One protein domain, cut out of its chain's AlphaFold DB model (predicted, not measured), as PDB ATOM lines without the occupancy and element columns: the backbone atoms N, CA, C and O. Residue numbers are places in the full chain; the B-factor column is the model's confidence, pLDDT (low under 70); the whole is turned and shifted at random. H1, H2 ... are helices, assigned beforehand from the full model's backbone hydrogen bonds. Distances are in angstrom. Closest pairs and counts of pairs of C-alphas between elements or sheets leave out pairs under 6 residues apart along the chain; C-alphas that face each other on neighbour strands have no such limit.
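This is residues 2 to 131 of the 696 residues of the protein "DRIM domain-containing protein" of Trichobilharzia regenti (UniProt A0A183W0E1). The model is a slab of helices in two rows: H1, H3, H5 and H6 follow one another across one row, and H2, H7 and H8 make the other. The long, kinked H7 and H3 lie nearest the middle, H1 is at one end of the slab and H8 at the other, and the very short H4 packs on the first part of H7. The printed part has 130 residues with eight named helices, H1 to H8 in that order along the chain, and no named strand; its class is all helix. The whole is compact, with a radius of gyration of the C-alphas of 14.6 A, and the C-alphas span 39 by 37 by 21 A along their three main axes.

H1, residues 3 to 17, touches H3, residues 44 to 55, at a shallow tilt of 19 degrees, the same way; their closest C-alphas are those of Ala 17 and Cys 53, 4.3 A apart. H2, residues 28 to 39, is apart from H1. It forms a helical hairpin with H3, opposite ways at a shallow tilt of 32 degrees, only just short of steep, with the C-alphas of Leu 39 and Gln 47 closest at 4.7 A. H3 is the hub, touching four helices. It touches H4, residues 60 to 63, only at the corner, and only just, with 3 pairs of C-alphas within 8 A; the closest are those of Leu 55 and Ser 63, 6.1 A. H3 also touches H5, residues 66 to 73, at a shallow tilt of 22 degrees, opposite ways, with the C-alphas of Pro 44 and Ile 73 closest at 5.8 A. H5 touches H6, residues 78 to 84, at a steep tilt of 52 degrees, opposite ways; the closest C-alphas are those of Ile 72 and Phe 78, 4.5 A. H7, residues 94 to 114, has a kink of 36 degrees near residue 101. With residues 95 to 100 alone it touches H4, the C-alphas of Ala 61 and His 96 being closest at 4.8 A. With residues 103 to 110 alone it touches residues 36 to 39 of H2, at a steep tilt of 49 degrees, the same way; the C-alphas of Leu 39 and Ile 107 are closest at 5.4 A. H3 and H7 are close but not clearly touching, with the C-alphas of Gln 47 and Ile 107 closest at 7.0 A. H8, residues 120 to 127, touches H6 at a steep tilt of 39 degrees, the same way, with the C-alphas of Arg 83 and Ala 122 closest at 6.2 A. H7 and H8 form a helical hairpin at a shallow tilt of 18 degrees, opposite ways; they only just touch, with 3 pairs of C-alphas within 8 A, the closest those of Leu 108 and Val 123 at 6.5 A. Every O i to N i+4 pair is within hydrogen-bond range in H1, H2, H3, H5 and H8, against 2 of 3 in H6 and 12 of 17 in H7; H4 is too short for such a pair.

H1 begins at C-alpha 3, (105.505, 128.905, 134.660), and measures 21.0 A from first to last C-alpha. H2 measures 16.6 A and H3 16.2 A. H7 is the longest, 21 residues and 30.5 A, from C-alpha 94 at (129.342, 127.046, 166.947) to C-alpha 114. H8 ends at C-alpha 127, (126.928, 115.788, 154.431).

The two C-alphas farthest apart are those of Ser 4 and Ser 93, 41.7 A. The printed part has no cut and no long link. The mean pLDDT of the printed part is 89.3, and residues 115 to 117 are under 70.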
ATOM      1  N   ASN A   2     103.218 125.548 137.290       76.25
ATOM      2  CA  ASN A   2     103.118 126.191 135.980       76.25
ATOM      3  C   ASN A   2     104.012 127.436 135.968       76.25
ATOM      4  O   ASN A   2     104.207 128.057 137.013       76.25
ATOM      5  N   LYS A   3     104.542 127.801 134.797       80.75
ATOM      6  CA  LYS A   3     105.505 128.905 134.660       80.75
ATOM      7  C   LYS A   3     104.955 130.241 135.180       80.75
ATOM      8  O   LYS A   3     105.653 130.945 135.895       80.75
ATOM      9  N   SER A   4     103.677 130.524 134.926       84.25
ATOM     10  CA  SER A   4     102.992 131.721 135.434       84.25
ATOM     11  C   SER A   4     102.894 131.759 136.963       84.25
ATOM     12  O   SER A   4     103.087 132.805 137.574       84.25
ATOM     13  N   SER A   5     102.628 130.620 137.608       87.31
ATOM     14  CA  SER A   5     102.595 130.523 139.073       87.31
ATOM     15  C   SER A   5     103.986 130.671 139.688       87.31
ATOM     16  O   SER A   5     104.116 131.197 140.787       87.31
ATOM     17  N   GLU A   6     105.023 130.195 138.995       89.50
ATOM     18  CA  GLU A   6     106.417 130.381 139.410       89.50
ATOM     19  C   GLU A   6     106.820 131.855 139.333       89.50
ATOM     20  O   GLU A   6     107.360 132.384 140.299       89.50
ATOM     21  N   GLU A   7     106.484 132.540 138.240       92.50
ATOM     22  CA  GLU A   7     106.713 133.980 138.087       92.50
ATOM     23  C   GLU A   7     105.984 134.789 139.172       92.50
ATOM     24  O   GLU A   7     106.601 135.633 139.821       92.50
ATOM     25  N   LEU A   8     104.711 134.479 139.447       94.12
ATOM     26  CA  LEU A   8     103.953 135.122 140.525       94.12
ATOM     27  C   LEU A   8     104.602 134.902 141.900       94.12
ATOM     28  O   LEU A   8     104.733 135.845 142.678       94.12
ATOM     29  N   LEU A   9     105.031 133.671 142.197       94.38
ATOM     30  CA  LEU A   9     105.711 133.354 143.454       94.38
ATOM     31  C   LEU A   9     107.007 134.159 143.608       94.38
ATOM     32  O   LEU A   9     107.264 134.688 144.686       94.38
ATOM     33  N   LEU A  10     107.807 134.273 142.545       95.75
ATOM     34  CA  LEU A  10     109.047 135.052 142.570       95.75
ATOM     35  C   LEU A  10     108.776 136.533 142.854       95.75
ATOM     36  O   LEU A  10     109.430 137.098 143.726       95.75
ATOM     37  N   ILE A  11     107.768 137.127 142.205       95.81
ATOM     38  CA  ILE A  11     107.360 138.522 142.451       95.81
ATOM     39  C   ILE A  11     106.959 138.723 143.920       95.81
ATOM     40  O   ILE A  11     107.386 139.689 144.552       95.81
ATOM     41  N   ILE A  12     106.168 137.802 144.479       94.94
ATOM     42  CA  ILE A  12     105.738 137.863 145.882       94.94
ATOM     43  C   ILE A  12     106.946 137.785 146.825       94.94
ATOM     44  O   ILE A  12     107.053 138.584 147.754       94.94
ATOM     45  N   LEU A  13     107.867 136.846 146.596       96.00
ATOM     46  CA  LEU A  13     109.061 136.692 147.432       96.00
ATOM     47  C   LEU A  13     109.977 137.916 147.347       96.00
ATOM     48  O   LEU A  13     110.440 138.395 148.379       96.00
ATOM     49  N   ASP A  14     110.200 138.458 146.151       95.19
ATOM     50  CA  ASP A  14     111.017 139.660 145.980       95.19
ATOM     51  C   ASP A  14     110.392 140.883 146.679       95.19
ATOM     52  O   ASP A  14     111.123 141.686 147.257       95.19
ATOM     53  N   LEU A  15     109.057 140.995 146.715       94.75
ATOM     54  CA  LEU A  15     108.357 142.022 147.495       94.75
ATOM     55  C   LEU A  15     108.606 141.858 149.001       94.75
ATOM     56  O   LEU A  15     108.984 142.820 149.668       94.75
ATOM     57  N   TYR A  16     108.454 140.644 149.544       94.75
ATOM     58  CA  TYR A  16     108.711 140.388 150.969       94.75
ATOM     59  C   TYR A  16     110.177 140.612 151.351       94.75
ATOM     60  O   TYR A  16     110.458 141.095 152.448       94.75
ATOM     61  N   ALA A  17     111.116 140.311 150.454       94.06
ATOM     62  CA  ALA A  17     112.538 140.552 150.680       94.06
ATOM     63  C   ALA A  17     112.882 142.045 150.854       94.06
ATOM     64  O   ALA A  17     113.905 142.362 151.459       94.06
ATOM     65  N   GLN A  18     112.036 142.960 150.363       93.75
ATOM     66  CA  GLN A  18     112.217 144.410 150.502       93.75
ATOM     67  C   GLN A  18     111.621 144.986 151.796       93.75
ATOM     68  O   GLN A  18     111.774 146.177 152.069       93.75
ATOM     69  N   PHE A  19     110.938 144.182 152.619       92.75
ATOM     70  CA  PHE A  19     110.304 144.687 153.835       92.75
ATOM     71  C   PHE A  19     111.344 145.119 154.874       92.75
ATOM     72  O   PHE A  19     112.172 144.328 155.324       92.75
ATOM     73  N   ASN A  20     111.234 146.365 155.347       88.44
ATOM     74  CA  ASN A  20     112.141 146.922 156.356       88.44
ATOM     75  C   ASN A  20     112.120 146.148 157.688       88.44
ATOM     76  O   ASN A  20     113.158 146.035 158.352       88.44
ATOM     77  N   ASN A  21     110.948 145.628 158.073       89.81
ATOM     78  CA  ASN A  21     110.730 144.877 159.309       89.81
ATOM     79  C   ASN A  21     109.866 143.625 159.067       89.81
ATOM     80  O   ASN A  21     108.712 143.540 159.490       89.81
ATOM     81  N   ILE A  22     110.453 142.623 158.410       92.44
ATOM     82  CA  ILE A  22     109.782 141.346 158.118       92.44
ATOM     83  C   ILE A  22     109.379 140.556 159.379       92.44
ATOM     84  O   ILE A  22     108.520 139.685 159.319       92.44
ATOM     85  N   LYS A  23     109.957 140.866 160.550       91.56
ATOM     86  CA  LYS A  23     109.621 140.208 161.827       91.56
ATOM     87  C   LYS A  23     108.228 140.569 162.347       91.56
ATOM     88  O   LYS A  23     107.727 139.878 163.222       91.56
ATOM     89  N   SER A  24     107.633 141.645 161.832       93.00
ATOM     90  CA  SER A  24     106.347 142.169 162.310       93.00
ATOM     91  C   SER A  24     105.171 141.824 161.393       93.00
ATOM     92  O   SER A  24     104.074 142.336 161.594       93.00
ATOM     93  N   ILE A  25     105.385 140.990 160.370       92.56
ATOM     94  CA  ILE A  25     104.306 140.566 159.473       92.56
ATOM     95  C   ILE A  25     103.319 139.644 160.199       92.56
ATOM     96  O   ILE A  25     103.688 138.894 161.105       92.56
ATOM     97  N   TYR A  26     102.061 139.672 159.765       91.81
ATOM     98  CA  TYR A  26     101.055 138.714 160.213       91.81
ATOM     99  C   TYR A  26     101.476 137.284 159.830       91.81
ATOM    100  O   TYR A  26     101.976 137.070 158.726       91.81
ATOM    101  N   MET A  27     101.312 136.320 160.746       90.12
ATOM    102  CA  MET A  27     101.746 134.917 160.572       90.12
ATOM    103  C   MET A  27     103.235 134.764 160.202       90.12
ATOM    104  O   MET A  27     103.638 133.979 159.341       90.12
ATOM    105  N   GLN A  28     104.092 135.553 160.858       92.44
ATOM    106  CA  GLN A  28     105.539 135.551 160.636       92.44
ATOM    107  C   GLN A  28     106.167 134.152 160.745       92.44
ATOM    108  O   GLN A  28     107.078 133.832 159.977       92.44
ATOM    109  N   LYS A  29     105.720 133.323 161.698       89.50
ATOM    110  CA  LYS A  29     106.305 131.996 161.948       89.50
ATOM    111  C   LYS A  29     106.032 131.055 160.780       89.50
ATOM    112  O   LYS A  29     106.959 130.420 160.280       89.50
ATOM    113  N   GLU A  30     104.795 131.040 160.315       88.81
ATOM    114  CA  GLU A  30     104.295 130.256 159.193       88.81
ATOM    115  C   GLU A  30     104.953 130.720 157.894       88.81
ATOM    116  O   GLU A  30     105.464 129.904 157.127       88.81
ATOM    117  N   PHE A  31     105.076 132.037 157.688       92.25
ATOM    118  CA  PHE A  31     105.824 132.583 156.556       92.25
ATOM    119  C   PHE A  31     107.296 132.153 156.589       92.25
ATOM    120  O   PHE A  31     107.837 131.698 155.581       92.25
ATOM    121  N   LYS A  32     107.967 132.241 157.746       91.25
ATOM    122  CA  LYS A  32     109.366 131.803 157.883       91.25
ATOM    123  C   LYS A  32     109.512 130.306 157.598       91.25
ATOM    124  O   LYS A  32     110.460 129.907 156.922       91.25
ATOM    125  N   GLN A  33     108.582 129.480 158.073       89.38
ATOM    126  CA  GLN A  33     108.539 128.052 157.756       89.38
ATOM    127  C   GLN A  33     108.344 127.818 156.255       89.38
ATOM    128  O   GLN A  33     109.102 127.043 155.675       89.38
ATOM    129  N   ALA A  34     107.420 128.530 155.603       89.88
ATOM    130  CA  ALA A  34     107.215 128.459 154.158       89.88
ATOM    131  C   ALA A  34     108.485 128.845 153.382       89.88
ATOM    132  O   ALA A  34     108.881 128.143 152.457       89.88
ATOM    133  N   VAL A  35     109.202 129.887 153.808       93.06
ATOM    134  CA  VAL A  35     110.499 130.263 153.223       93.06
ATOM    135  C   VAL A  35     111.532 129.137 153.369       93.06
ATOM    136  O   VAL A  35     112.225 128.807 152.406       93.06
ATOM    137  N   TYR A  36     111.608 128.474 154.527       92.12
ATOM    138  CA  TYR A  36     112.454 127.286 154.689       92.12
ATOM    139  C   TYR A  36     112.014 126.109 153.804       92.12
ATOM    140  O   TYR A  36     112.866 125.369 153.317       92.12
ATOM    141  N   GLN A  37     110.713 125.919 153.577       89.81
ATOM    142  CA  GLN A  37     110.210 124.915 152.634       89.81
ATOM    143  C   GLN A  37     110.649 125.242 151.201       89.81
ATOM    144  O   GLN A  37     111.142 124.366 150.493       89.81
ATOM    145  N   LEU A  38     110.572 126.512 150.800       92.31
ATOM    146  CA  LEU A  38     110.997 126.981 149.480       92.31
ATOM    147  C   LEU A  38     112.504 126.816 149.240       92.31
ATOM    148  O   LEU A  38     112.913 126.549 148.114       92.31
ATOM    149  N   LEU A  39     113.344 126.866 150.279       94.19
ATOM    150  CA  LEU A  39     114.771 126.538 150.140       94.19
ATOM    151  C   LEU A  39     115.028 125.080 149.724       94.19
ATOM    152  O   LEU A  39     116.063 124.793 149.126       94.19
ATOM    153  N   LYS A  40     114.095 124.161 150.002       91.44
ATOM    154  CA  LYS A  40     114.182 122.750 149.584       91.44
ATOM    155  C   LYS A  40     113.802 122.535 148.119       91.44
ATOM    156  O   LYS A  40     113.957 121.425 147.605       91.44
ATOM    157  N   PHE A  41     113.287 123.563 147.438       89.12
ATOM    158  CA  PHE A  41     112.864 123.443 146.049       89.12
ATOM    159  C   PHE A  41     114.063 123.237 145.136       89.12
ATOM    160  O   PHE A  41     115.162 123.725 145.378       89.12
ATOM    161  N   LYS A  42     113.828 122.525 144.038       87.81
ATOM    162  CA  LYS A  42     114.867 122.222 143.059       87.81
ATOM    163  C   LYS A  42     115.334 123.467 142.289       87.81
ATOM    164  O   LYS A  42     116.480 123.506 141.867       87.81
ATOM    165  N   GLN A  43     114.479 124.472 142.078       90.19
ATOM    166  CA  GLN A  43     114.791 125.656 141.269       90.19
ATOM    167  C   GLN A  43     115.714 126.646 142.010       90.19
ATOM    168  O   GLN A  43     115.300 127.206 143.026       90.19
ATOM    169  N   PRO A  44     116.909 126.964 141.470       91.88
ATOM    170  CA  PRO A  44     117.825 127.928 142.087       91.88
ATOM    171  C   PRO A  44     117.255 129.345 142.200       91.88
ATOM    172  O   PRO A  44     117.558 130.058 143.149       91.88
ATOM    173  N   THR A  45     116.409 129.755 141.252       93.56
ATOM    174  CA  THR A  45     115.728 131.060 141.256       93.56
ATOM    175  C   THR A  45     114.826 131.215 142.479       93.56
ATOM    176  O   THR A  45     114.924 132.213 143.190       93.56
ATOM    177  N   ILE A  46     114.019 130.192 142.776       94.56
ATOM    178  CA  ILE A  46     113.148 130.144 143.957       94.56
ATOM    179  C   ILE A  46     113.989 130.091 145.237       94.56
ATOM    180  O   ILE A  46     113.726 130.855 146.164       94.56
ATOM    181  N   GLN A  47     115.032 129.251 145.281       95.00
ATOM    182  CA  GLN A  47     115.944 129.184 146.431       95.00
ATOM    183  C   GLN A  47     116.592 130.545 146.722       95.00
ATOM    184  O   GLN A  47     116.657 130.958 147.878       95.00
ATOM    185  N   LYS A  48     117.025 131.271 145.682       95.88
ATOM    186  CA  LYS A  48     117.630 132.602 145.812       95.88
ATOM    187  C   LYS A  48     116.631 133.626 146.350       95.88
ATOM    188  O   LYS A  48     116.966 134.353 147.281       95.88
ATOM    189  N   ALA A  49     115.412 133.667 145.807       96.06
ATOM    190  CA  ALA A  49     114.361 134.566 146.287       96.06
ATOM    191  C   ALA A  49     113.979 134.264 147.750       96.06
ATOM    192  O   ALA A  49     113.937 135.165 148.585       96.06
ATOM    193  N   ALA A  50     113.814 132.985 148.102       96.50
ATOM    194  CA  ALA A  50     113.558 132.553 149.475       96.50
ATOM    195  C   ALA A  50     114.710 132.921 150.430       96.50
ATOM    196  O   ALA A  50     114.475 133.393 151.543       96.50
ATOM    197  N   PHE A  51     115.966 132.764 150.001       96.69
ATOM    198  CA  PHE A  51     117.122 133.144 150.813       96.69
ATOM    199  C   PHE A  51     117.173 134.656 151.078       96.69
ATOM    200  O   PHE A  51     117.426 135.060 152.211       96.69
ATOM    201  N   LYS A  52     116.833 135.500 150.093       95.75
ATOM    202  CA  LYS A  52     116.702 136.953 150.307       95.75
ATOM    203  C   LYS A  52     115.651 137.296 151.364       95.75
ATOM    204  O   LYS A  52     115.906 138.143 152.217       95.75
ATOM    205  N   CYS A  53     114.511 136.600 151.374       95.44
ATOM    206  CA  CYS A  53     113.517 136.758 152.440       95.44
ATOM    207  C   CYS A  53     114.094 136.414 153.823       95.44
ATOM    208  O   CYS A  53     113.768 137.088 154.798       95.44
ATOM    209  N   LEU A  54     114.970 135.405 153.936       94.50
ATOM    210  CA  LEU A  54     115.662 135.114 155.201       94.50
ATOM    211  C   LEU A  54     116.655 136.211 155.590       94.50
ATOM    212  O   LEU A  54     116.739 136.554 156.768       94.50
ATOM    213  N   LEU A  55     117.376 136.793 154.631       93.94
ATOM    214  CA  LEU A  55     118.300 137.900 154.896       93.94
ATOM    215  C   LEU A  55     117.574 139.147 155.423       93.94
ATOM    216  O   LEU A  55     118.114 139.842 156.284       93.94
ATOM    217  N   ALA A  56     116.323 139.379 155.010       93.25
ATOM    218  CA  ALA A  56     115.492 140.470 155.530       93.25
ATOM    219  C   ALA A  56     115.224 140.368 157.049       93.25
ATOM    220  O   ALA A  56     114.963 141.378 157.704       93.25
ATOM    221  N   TYR A  57     115.367 139.178 157.656       91.38
ATOM    222  CA  TYR A  57     115.313 139.015 159.116       91.38
ATOM    223  C   TYR A  57     116.545 139.582 159.844       91.38
ATOM    224  O   TYR A  57     116.524 139.667 161.078       91.38
ATOM    225  N   LYS A  58     117.597 139.982 159.111       90.19
ATOM    226  CA  LYS A  58     118.829 140.606 159.629       90.19
ATOM    227  C   LYS A  58     119.457 139.799 160.767       90.19
ATOM    228  O   LYS A  58     119.834 140.337 161.805       90.19
ATOM    229  N   GLN A  59     119.487 138.477 160.605       89.31
ATOM    230  CA  GLN A  59     120.103 137.585 161.578       89.31
ATOM    231  C   GLN A  59     121.612 137.506 161.298       89.31
ATOM    232  O   GLN A  59     121.977 136.992 160.240       89.31
ATOM    233  N   PRO A  60     122.494 137.942 162.222       88.06
ATOM    234  CA  PRO A  60     123.933 138.061 161.951       88.06
ATOM    235  C   PRO A  60     124.561 136.723 161.548       88.06
ATOM    236  O   PRO A  60     125.330 136.661 160.595       88.06
ATOM    237  N   ALA A  61     124.128 135.631 162.188       87.19
ATOM    238  CA  ALA A  61     124.554 134.275 161.855       87.19
ATOM    239  C   ALA A  61     124.284 133.876 160.393       87.19
ATOM    240  O   ALA A  61     124.987 133.022 159.880       87.19
ATOM    241  N   ILE A  62     123.278 134.461 159.733       90.00
ATOM    242  CA  ILE A  62     122.950 134.185 158.328       90.00
ATOM    243  C   ILE A  62     123.592 135.231 157.412       90.00
ATOM    244  O   ILE A  62     124.194 134.879 156.400       90.00
ATOM    245  N   SER A  63     123.508 136.509 157.787       90.56
ATOM    246  CA  SER A  63     124.036 137.630 157.004       90.56
ATOM    247  C   SER A  63     125.550 137.546 156.782       90.56
ATOM    248  O   SER A  63     126.012 137.855 155.689       90.56
ATOM    249  N   ASN A  64     126.314 137.050 157.762       91.69
ATOM    250  CA  ASN A  64     127.773 136.900 157.651       91.69
ATOM    251  C   ASN A  64     128.214 135.905 156.563       91.69
ATOM    252  O   ASN A  64     129.362 135.955 156.124       91.69
ATOM    253  N   TYR A  65     127.320 135.008 156.135       92.69
ATOM    254  CA  TYR A  65     127.605 133.976 155.134       92.69
ATOM    255  C   TYR A  65     126.803 134.155 153.842       92.69
ATOM    256  O   TYR A  65     126.680 133.220 153.050       92.69
ATOM    257  N   GLN A  66     126.224 135.341 153.632       93.69
ATOM    258  CA  GLN A  66     125.375 135.622 152.478       93.69
ATOM    259  C   GLN A  66     126.071 135.276 151.156       93.69
ATOM    260  O   GLN A  66     125.510 134.535 150.351       93.69
ATOM    261  N   GLU A  67     127.287 135.779 150.938       93.94
ATOM    262  CA  GLU A  67     128.005 135.606 149.672       93.94
ATOM    263  C   GLU A  67     128.302 134.125 149.386       93.94
ATOM    264  O   GLU A  67     128.119 133.642 148.268       93.94
ATOM    265  N   GLN A  68     128.720 133.374 150.409       93.88
ATOM    266  CA  GLN A  68     129.018 131.947 150.301       93.88
ATOM    267  C   GLN A  68     127.755 131.152 149.963       93.88
ATOM    268  O   GLN A  68     127.780 130.312 149.063       93.88
ATOM    269  N   ILE A  69     126.637 131.433 150.640       95.12
ATOM    270  CA  ILE A  69     125.368 130.745 150.381       95.12
ATOM    271  C   ILE A  69     124.819 131.105 148.996       95.12
ATOM    272  O   ILE A  69     124.378 130.210 148.274       95.12
ATOM    273  N   GLU A  70     124.904 132.365 148.563       95.12
ATOM    274  CA  GLU A  70     124.501 132.763 147.209       95.12
ATOM    275  C   GLU A  70     125.326 132.047 146.128       95.12
ATOM    276  O   GLU A  70     124.747 131.563 145.151       95.12
ATOM    277  N   LYS A  71     126.641 131.876 146.335       95.00
ATOM    278  CA  LYS A  71     127.509 131.076 145.448       95.00
ATOM    279  C   LYS A  71     127.136 129.589 145.421       95.00
ATOM    280  O   LYS A  71     127.344 128.926 144.406       95.00
ATOM    281  N   ILE A  72     126.603 129.039 146.512       94.06
ATOM    282  CA  ILE A  72     126.120 127.647 146.556       94.06
ATOM    283  C   ILE A  72     124.765 127.514 145.847       94.06
ATOM    284  O   ILE A  72     124.501 126.499 145.202       94.06
ATOM    285  N   ILE A  73     123.898 128.523 145.933       94.31
ATOM    286  CA  ILE A  73     122.612 128.517 145.224       94.31
ATOM    287  C   ILE A  73     122.834 128.636 143.709       94.31
ATOM    288  O   ILE A  73     122.159 127.953 142.933       94.31
ATOM    289  N   ASP A  74     123.778 129.474 143.276       92.75
ATOM    290  CA  ASP A  74     124.052 129.698 141.858       92.75
ATOM    291  C   ASP A  74     124.571 128.416 141.169       92.75
ATOM    292  O   ASP A  74     125.599 127.854 141.565       92.75
ATOM    293  N   PRO A  75     123.885 127.925 140.116       89.19
ATOM    294  CA  PRO A  75     124.287 126.712 139.420       89.19
ATOM    295  C   PRO A  75     125.694 126.762 138.812       89.19
ATOM    296  O   PRO A  75     126.289 125.691 138.685       89.19
ATOM    297  N   GLN A  76     126.208 127.941 138.441       90.38
ATOM    298  CA  GLN A  76     127.524 128.083 137.806       90.38
ATOM    299  C   GLN A  76     128.660 127.904 138.810       90.38
ATOM    300  O   GLN A  76     129.646 127.230 138.526       90.38
ATOM    301  N   THR A  77     128.504 128.459 140.010       91.75
ATOM    302  CA  THR A  77     129.533 128.421 141.058       91.75
ATOM    303  C   THR A  77     129.355 127.262 142.032       91.75
ATOM    304  O   THR A  77     130.288 126.937 142.764       91.75
ATOM    305  N   PHE A  78     128.195 126.594 142.025       91.00
ATOM    306  CA  PHE A  78     127.834 125.553 142.989       91.00
ATOM    307  C   PHE A  78     128.921 124.499 143.212       91.00
ATOM    308  O   PHE A  78     129.205 124.145 144.354       91.00
ATOM    309  N   ARG A  79     129.529 123.979 142.137       87.38
ATOM    310  CA  ARG A  79     130.498 122.874 142.228       87.38
ATOM    311  C   ARG A  79     131.701 123.232 143.101       87.38
ATOM    312  O   ARG A  79     132.122 122.408 143.912       87.38
ATOM    313  N   ASP A  80     132.241 124.428 142.917       90.25
ATOM    314  CA  ASP A  80     133.445 124.875 143.615       90.25
ATOM    315  C   ASP A  80     133.082 125.473 144.974       90.25
ATOM    316  O   ASP A  80     133.730 125.179 145.982       90.25
ATOM    317  N   ALA A  81     131.971 126.214 145.036       92.12
ATOM    318  CA  ALA A  81     131.455 126.795 146.266       92.12
ATOM    319  C   ALA A  81     131.105 125.725 147.306       92.12
ATOM    320  O   ALA A  81     131.514 125.843 148.458       92.12
ATOM    321  N   VAL A  82     130.420 124.645 146.904       90.50
ATOM    322  CA  VAL A  82     130.039 123.581 147.838       90.50
ATOM    323  C   VAL A  82     131.262 122.840 148.370       90.50
ATOM    324  O   VAL A  82     131.276 122.458 149.523       90.50
ATOM    325  N   ARG A  83     132.328 122.666 147.582       87.31
ATOM    326  CA  ARG A  83     133.561 122.015 148.066       87.31
ATOM    327  C   ARG A  83     134.345 122.887 149.039       87.31
ATOM    328  O   ARG A  83     135.000 122.359 149.930       87.31
ATOM    329  N   THR A  84     134.289 124.197 148.831       88.06
ATOM    330  CA  THR A  84     135.030 125.176 149.627       88.06
ATOM    331  C   THR A  84     134.327 125.455 150.950       88.06
ATOM    332  O   THR A  84     134.975 125.531 151.987       88.06
ATOM    333  N   PHE A  85     133.000 125.584 150.926       89.50
ATOM    334  CA  PHE A  85     132.209 125.852 152.119       89.50
ATOM    335  C   PHE A  85     131.934 124.556 152.881       89.50
ATOM    336  O   PHE A  85     131.149 123.723 152.430       89.50
ATOM    337  N   ARG A  86     132.579 124.393 154.037       83.94
ATOM    338  CA  ARG A  86     132.465 123.209 154.893       83.94
ATOM    339  C   ARG A  86     132.008 123.613 156.295       83.94
ATOM    340  O   ARG A  86     132.564 124.531 156.895       83.94
ATOM    341  N   LEU A  87     130.997 122.924 156.828       83.00
ATOM    342  CA  LEU A  87     130.366 123.272 158.115       83.00
ATOM    343  C   LEU A  87     131.301 123.159 159.332       83.00
ATOM    344  O   LEU A  87     131.037 123.766 160.365       83.00
ATOM    345  N   ASP A  88     132.364 122.365 159.232       76.62
ATOM    346  CA  ASP A  88     133.363 122.148 160.282       76.62
ATOM    347  C   ASP A  88     134.401 123.276 160.383       76.62
ATOM    348  O   ASP A  88     134.872 123.580 161.472       76.62
ATOM    349  N   THR A  89     134.744 123.904 159.260       77.94
ATOM    350  CA  THR A  89     135.937 124.759 159.133       77.94
ATOM    351  C   THR A  89     135.627 126.167 158.641       77.94
ATOM    352  O   THR A  89     136.380 127.093 158.913       77.94
ATOM    353  N   SER A  90     134.522 126.361 157.918       78.56
ATOM    354  CA  SER A  90     134.167 127.657 157.319       78.56
ATOM    355  C   SER A  90     133.372 128.575 158.254       78.56
ATOM    356  O   SER A  90     133.029 129.690 157.862       78.56
ATOM    357  N   LEU A  91     133.033 128.116 159.463       81.56
ATOM    358  CA  LEU A  91     132.203 128.853 160.414       81.56
ATOM    359  C   LEU A  91     133.054 129.467 161.533       81.56
ATOM    360  O   LEU A  91     133.955 128.825 162.057       81.56
ATOM    361  N   TYR A  92     132.739 130.706 161.913       72.44
ATOM    362  CA  TYR A  92     133.479 131.480 162.916       72.44
ATOM    363  C   TYR A  92     133.109 131.082 164.350       72.44
ATOM    364  O   TYR A  92     133.888 131.308 165.270       72.44
ATOM    365  N   SER A  93     131.912 130.523 164.554       79.19
ATOM    366  CA  SER A  93     131.416 130.091 165.862       79.19
ATOM    367  C   SER A  93     130.438 128.919 165.744       79.19
ATOM    368  O   SER A  93     129.751 128.756 164.727       79.19
ATOM    369  N   SER A  94     130.333 128.124 166.811       79.69
ATOM    370  CA  SER A  94     129.342 127.046 166.947       79.69
ATOM    371  C   SER A  94     127.903 127.563 166.860       79.69
ATOM    372  O   SER A  94     127.047 126.922 166.255       79.69
ATOM    373  N   ASP A  95     127.637 128.766 167.374       83.06
ATOM    374  CA  ASP A  95     126.299 129.375 167.380       83.06
ATOM    375  C   ASP A  95     125.811 129.732 165.970       83.06
ATOM    376  O   ASP A  95     124.612 129.692 165.666       83.06
ATOM    377  N   HIS A  96     126.737 130.071 165.069       86.69
ATOM    378  CA  HIS A  96     126.408 130.291 163.664       86.69
ATOM    379  C   HIS A  96     126.027 128.988 162.957       86.69
ATOM    380  O   HIS A  96     125.116 128.995 162.123       86.69
ATOM    381  N   ARG A  97     126.646 127.859 163.334       89.06
ATOM    382  CA  ARG A  97     126.365 126.538 162.750       89.06
ATOM    383  C   ARG A  97     124.914 126.121 162.924       89.06
ATOM    384  O   ARG A  97     124.293 125.724 161.942       89.06
ATOM    385  N   VAL A  98     124.352 126.325 164.116       84.75
ATOM    386  CA  VAL A  98     122.945 126.011 164.434       84.75
ATOM    387  C   VAL A  98     121.974 126.642 163.425       84.75
ATOM    388  O   VAL A  98     120.958 126.050 163.064       84.75
ATOM    389  N   HIS A  99     122.305 127.829 162.915       86.81
ATOM    390  CA  HIS A  99     121.459 128.572 161.985       86.81
ATOM    391  C   HIS A  99     121.775 128.269 160.516       86.81
ATOM    392  O   HIS A  99     120.862 128.059 159.713       86.81
ATOM    393  N   ILE A 100     123.059 128.239 160.157       91.12
ATOM    394  CA  ILE A 100     123.509 128.070 158.771       91.12
ATOM    395  C   ILE A 100     123.362 126.637 158.282       91.12
ATOM    396  O   ILE A 100     122.944 126.443 157.140       91.12
ATOM    397  N   ALA A 101     123.648 125.635 159.116       91.12
ATOM    398  CA  ALA A 101     123.561 124.238 158.705       91.12
ATOM    399  C   ALA A 101     122.149 123.907 158.206       91.12
ATOM    400  O   ALA A 101     121.981 123.373 157.111       91.12
ATOM    401  N   GLY A 102     121.116 124.345 158.932       91.25
ATOM    402  CA  GLY A 102     119.727 124.161 158.515       91.25
ATOM    403  C   GLY A 102     119.389 124.810 157.166       91.25
ATOM    404  O   GLY A 102     118.597 124.246 156.408       91.25
ATOM    405  N   VAL A 103     119.970 125.970 156.844       94.31
ATOM    406  CA  VAL A 103     119.791 126.640 155.541       94.31
ATOM    407  C   VAL A 103     120.526 125.870 154.444       94.31
ATOM    408  O   VAL A 103     119.921 125.528 153.426       94.31
ATOM    409  N   LEU A 104     121.800 125.545 154.674       94.44
ATOM    410  CA  LEU A 104     122.643 124.829 153.723       94.44
ATOM    411  C   LEU A 104     122.030 123.475 153.355       94.44
ATOM    412  O   LEU A 104     121.858 123.188 152.175       94.44
ATOM    413  N   LEU A 105     121.633 122.666 154.340       94.25
ATOM    414  CA  LEU A 105     121.067 121.331 154.115       94.25
ATOM    415  C   LEU A 105     119.808 121.360 153.241       94.25
ATOM    416  O   LEU A 105     119.635 120.492 152.384       94.25
ATOM    417  N   ARG A 106     118.949 122.372 153.414       94.12
ATOM    418  CA  ARG A 106     117.745 122.555 152.587       94.12
ATOM    419  C   ARG A 106     118.112 122.870 151.139       94.12
ATOM    420  O   ARG A 106     117.570 122.248 150.226       94.12
ATOM    421  N   ILE A 107     119.080 123.766 150.938       94.12
ATOM    422  CA  ILE A 107     119.587 124.110 149.605       94.12
ATOM    423  C   ILE A 107     120.204 122.875 148.939       94.12
ATOM    424  O   ILE A 107     119.839 122.539 147.811       94.12
ATOM    425  N   LEU A 108     121.086 122.157 149.646       93.12
ATOM    426  CA  LEU A 108     121.743 120.941 149.157       93.12
ATOM    427  C   LEU A 108     120.732 119.857 148.766       93.12
ATOM    428  O   LEU A 108     120.886 119.233 147.713       93.12
ATOM    429  N   TYR A 109     119.671 119.672 149.556       92.44
ATOM    430  CA  TYR A 109     118.584 118.757 149.216       92.44
ATOM    431  C   TYR A 109     117.892 119.141 147.900       92.44
ATOM    432  O   TYR A 109     117.729 118.290 147.022       92.44
ATOM    433  N   GLY A 110     117.563 120.422 147.701       90.25
ATOM    434  CA  GLY A 110     117.012 120.903 146.428       90.25
ATOM    435  C   GLY A 110     117.962 120.669 145.244       90.25
ATOM    436  O   GLY A 110     117.542 120.226 144.171       90.25
ATOM    437  N   ARG A 111     119.271 120.867 145.445       88.31
ATOM    438  CA  ARG A 111     120.301 120.639 144.413       88.31
ATOM    439  C   ARG A 111     120.451 119.165 144.037       88.31
ATOM    440  O   ARG A 111     120.621 118.858 142.852       88.31
ATOM    441  N   LEU A 112     120.338 118.244 144.997       88.25
ATOM    442  CA  LEU A 112     120.368 116.802 144.726       88.25
ATOM    443  C   LEU A 112     119.269 116.391 143.740       88.25
ATOM    444  O   LEU A 112     119.547 115.625 142.815       88.25
ATOM    445  N   GLN A 113     118.072 116.977 143.857       84.00
ATOM    446  CA  GLN A 113     116.937 116.683 142.976       84.00
ATOM    447  C   GLN A 113     117.171 117.085 141.505       84.00
ATOM    448  O   GLN A 113     116.600 116.464 140.607       84.00
ATOM    449  N   LEU A 114     118.002 118.099 141.229       76.56
ATOM    450  CA  LEU A 114     118.325 118.532 139.859       76.56
ATOM    451  C   LEU A 114     119.484 117.768 139.223       76.56
ATOM    452  O   LEU A 114     119.563 117.662 138.000       76.56
ATOM    453  N   SER A 115     120.416 117.286 140.042       65.50
ATOM    454  CA  SER A 115     121.791 117.048 139.600       65.50
ATOM    455  C   SER A 115     121.989 115.891 138.613       65.50
ATOM    456  O   SER A 115     123.093 115.738 138.107       65.50
ATOM    457  N   LYS A 116     120.982 115.042 138.344       69.25
ATOM    458  CA  LYS A 116     121.124 113.778 137.577       69.25
ATOM    459  C   LYS A 116     122.373 112.952 137.968       69.25
ATOM    460  O   LYS A 116     122.870 112.180 137.157       69.25
ATOM    461  N   GLY A 117     122.889 113.104 139.192       68.19
ATOM    462  CA  GLY A 117     124.127 112.458 139.637       68.19
ATOM    463  C   GLY A 117     125.379 113.348 139.639       68.19
ATOM    464  O   GLY A 117     126.294 113.074 140.409       68.19
ATOM    465  N   GLN A 118     125.423 114.433 138.862       77.31
ATOM    466  CA  GLN A 118     126.637 115.221 138.593       77.31
ATOM    467  C   GLN A 118     127.282 115.830 139.845       77.31
ATOM    468  O   GLN A 118     128.504 115.918 139.933       77.31
ATOM    469  N   PHE A 119     126.472 116.239 140.820       82.44
ATOM    470  CA  PHE A 119     126.953 116.913 142.028       82.44
ATOM    471  C   PHE A 119     126.817 116.072 143.296       82.44
ATOM    472  O   PHE A 119     127.084 116.562 144.389       82.44
ATOM    473  N   THR A 120     126.420 114.809 143.155       84.81
ATOM    474  CA  THR A 120     126.137 113.918 144.288       84.81
ATOM    475  C   THR A 120     127.338 113.778 145.207       84.81
ATOM    476  O   THR A 120     127.230 114.095 146.384       84.81
ATOM    477  N   SER A 121     128.503 113.426 144.662       85.56
ATOM    478  CA  SER A 121     129.745 113.309 145.431       85.56
ATOM    479  C   SER A 121     130.077 114.588 146.211       85.56
ATOM    480  O   SER A 121     130.391 114.509 147.395       85.56
ATOM    481  N   ALA A 122     129.947 115.770 145.600       85.38
ATOM    482  CA  ALA A 122     130.272 117.035 146.262       85.38
ATOM    483  C   ALA A 122     129.295 117.366 147.406       85.38
ATOM    484  O   ALA A 122     129.724 117.797 148.474       85.38
ATOM    485  N   VAL A 123     127.997 117.105 147.207       89.69
ATOM    486  CA  VAL A 123     126.980 117.270 148.255       89.69
ATOM    487  C   VAL A 123     127.214 116.288 149.399       89.69
ATOM    488  O   VAL A 123     127.270 116.703 150.553       89.69
ATOM    489  N   PHE A 124     127.401 115.003 149.096       88.50
ATOM    490  CA  PHE A 124     127.624 113.988 150.121       88.50
ATOM    491  C   PHE A 124     128.949 114.207 150.865       88.50
ATOM    492  O   PHE A 124     128.985 114.024 152.071       88.50
ATOM    493  N   THR A 125     129.999 114.729 150.227       85.75
ATOM    494  CA  THR A 125     131.233 115.116 150.943       85.75
ATOM    495  C   THR A 125     130.963 116.171 152.024       85.75
ATOM    496  O   THR A 125     131.563 116.111 153.089       85.75
ATOM    497  N   ASN A 126     130.029 117.102 151.791       86.50
ATOM    498  CA  ASN A 126     129.589 118.040 152.826       86.50
ATOM    499  C   ASN A 126     128.738 117.368 153.902       86.50
ATOM    500  O   ASN A 126     128.952 117.607 155.086       86.50
ATOM    501  N   LEU A 127     127.796 116.511 153.496       87.94
ATOM    502  CA  LEU A 127     126.928 115.788 154.431       87.94
ATOM    503  C   LEU A 127     127.711 114.847 155.359       87.94
ATOM    504  O   LEU A 127     127.273 114.615 156.480       87.94
ATOM    505  N   ALA A 128     128.880 114.356 154.935       85.31
ATOM    506  CA  ALA A 128     129.781 113.575 155.787       85.31
ATOM    507  C   ALA A 128     130.213 114.347 157.046       85.31
ATOM    508  O   ALA A 128     130.439 113.738 158.087       85.31
ATOM    509  N   LEU A 129     130.312 115.677 156.944       85.62
ATOM    510  CA  LEU A 129     130.801 116.587 157.987       85.62
ATOM    511  C   LEU A 129     129.683 117.076 158.917       85.62
ATOM    512  O   LEU A 129     129.929 117.863 159.837       85.62
ATOM    513  N   CYS A 130     128.444 116.661 158.653       88.12
ATOM    514  CA  CYS A 130     127.301 116.983 159.487       88.12
ATOM    515  C   CYS A 130     127.352 116.203 160.801       88.12
ATOM    516  O   CYS A 130     127.635 114.998 160.819       88.12
ATOM    517  N   THR A 131     126.973 116.889 161.878       89.12
ATOM    518  CA  THR A 131     126.619 116.263 163.156       89.12
ATOM    519  C   THR A 131     125.443 115.307 162.969       89.12
ATOM    520  O   THR A 131     124.716 115.365 161.972       89.12
TER     521      THR A 131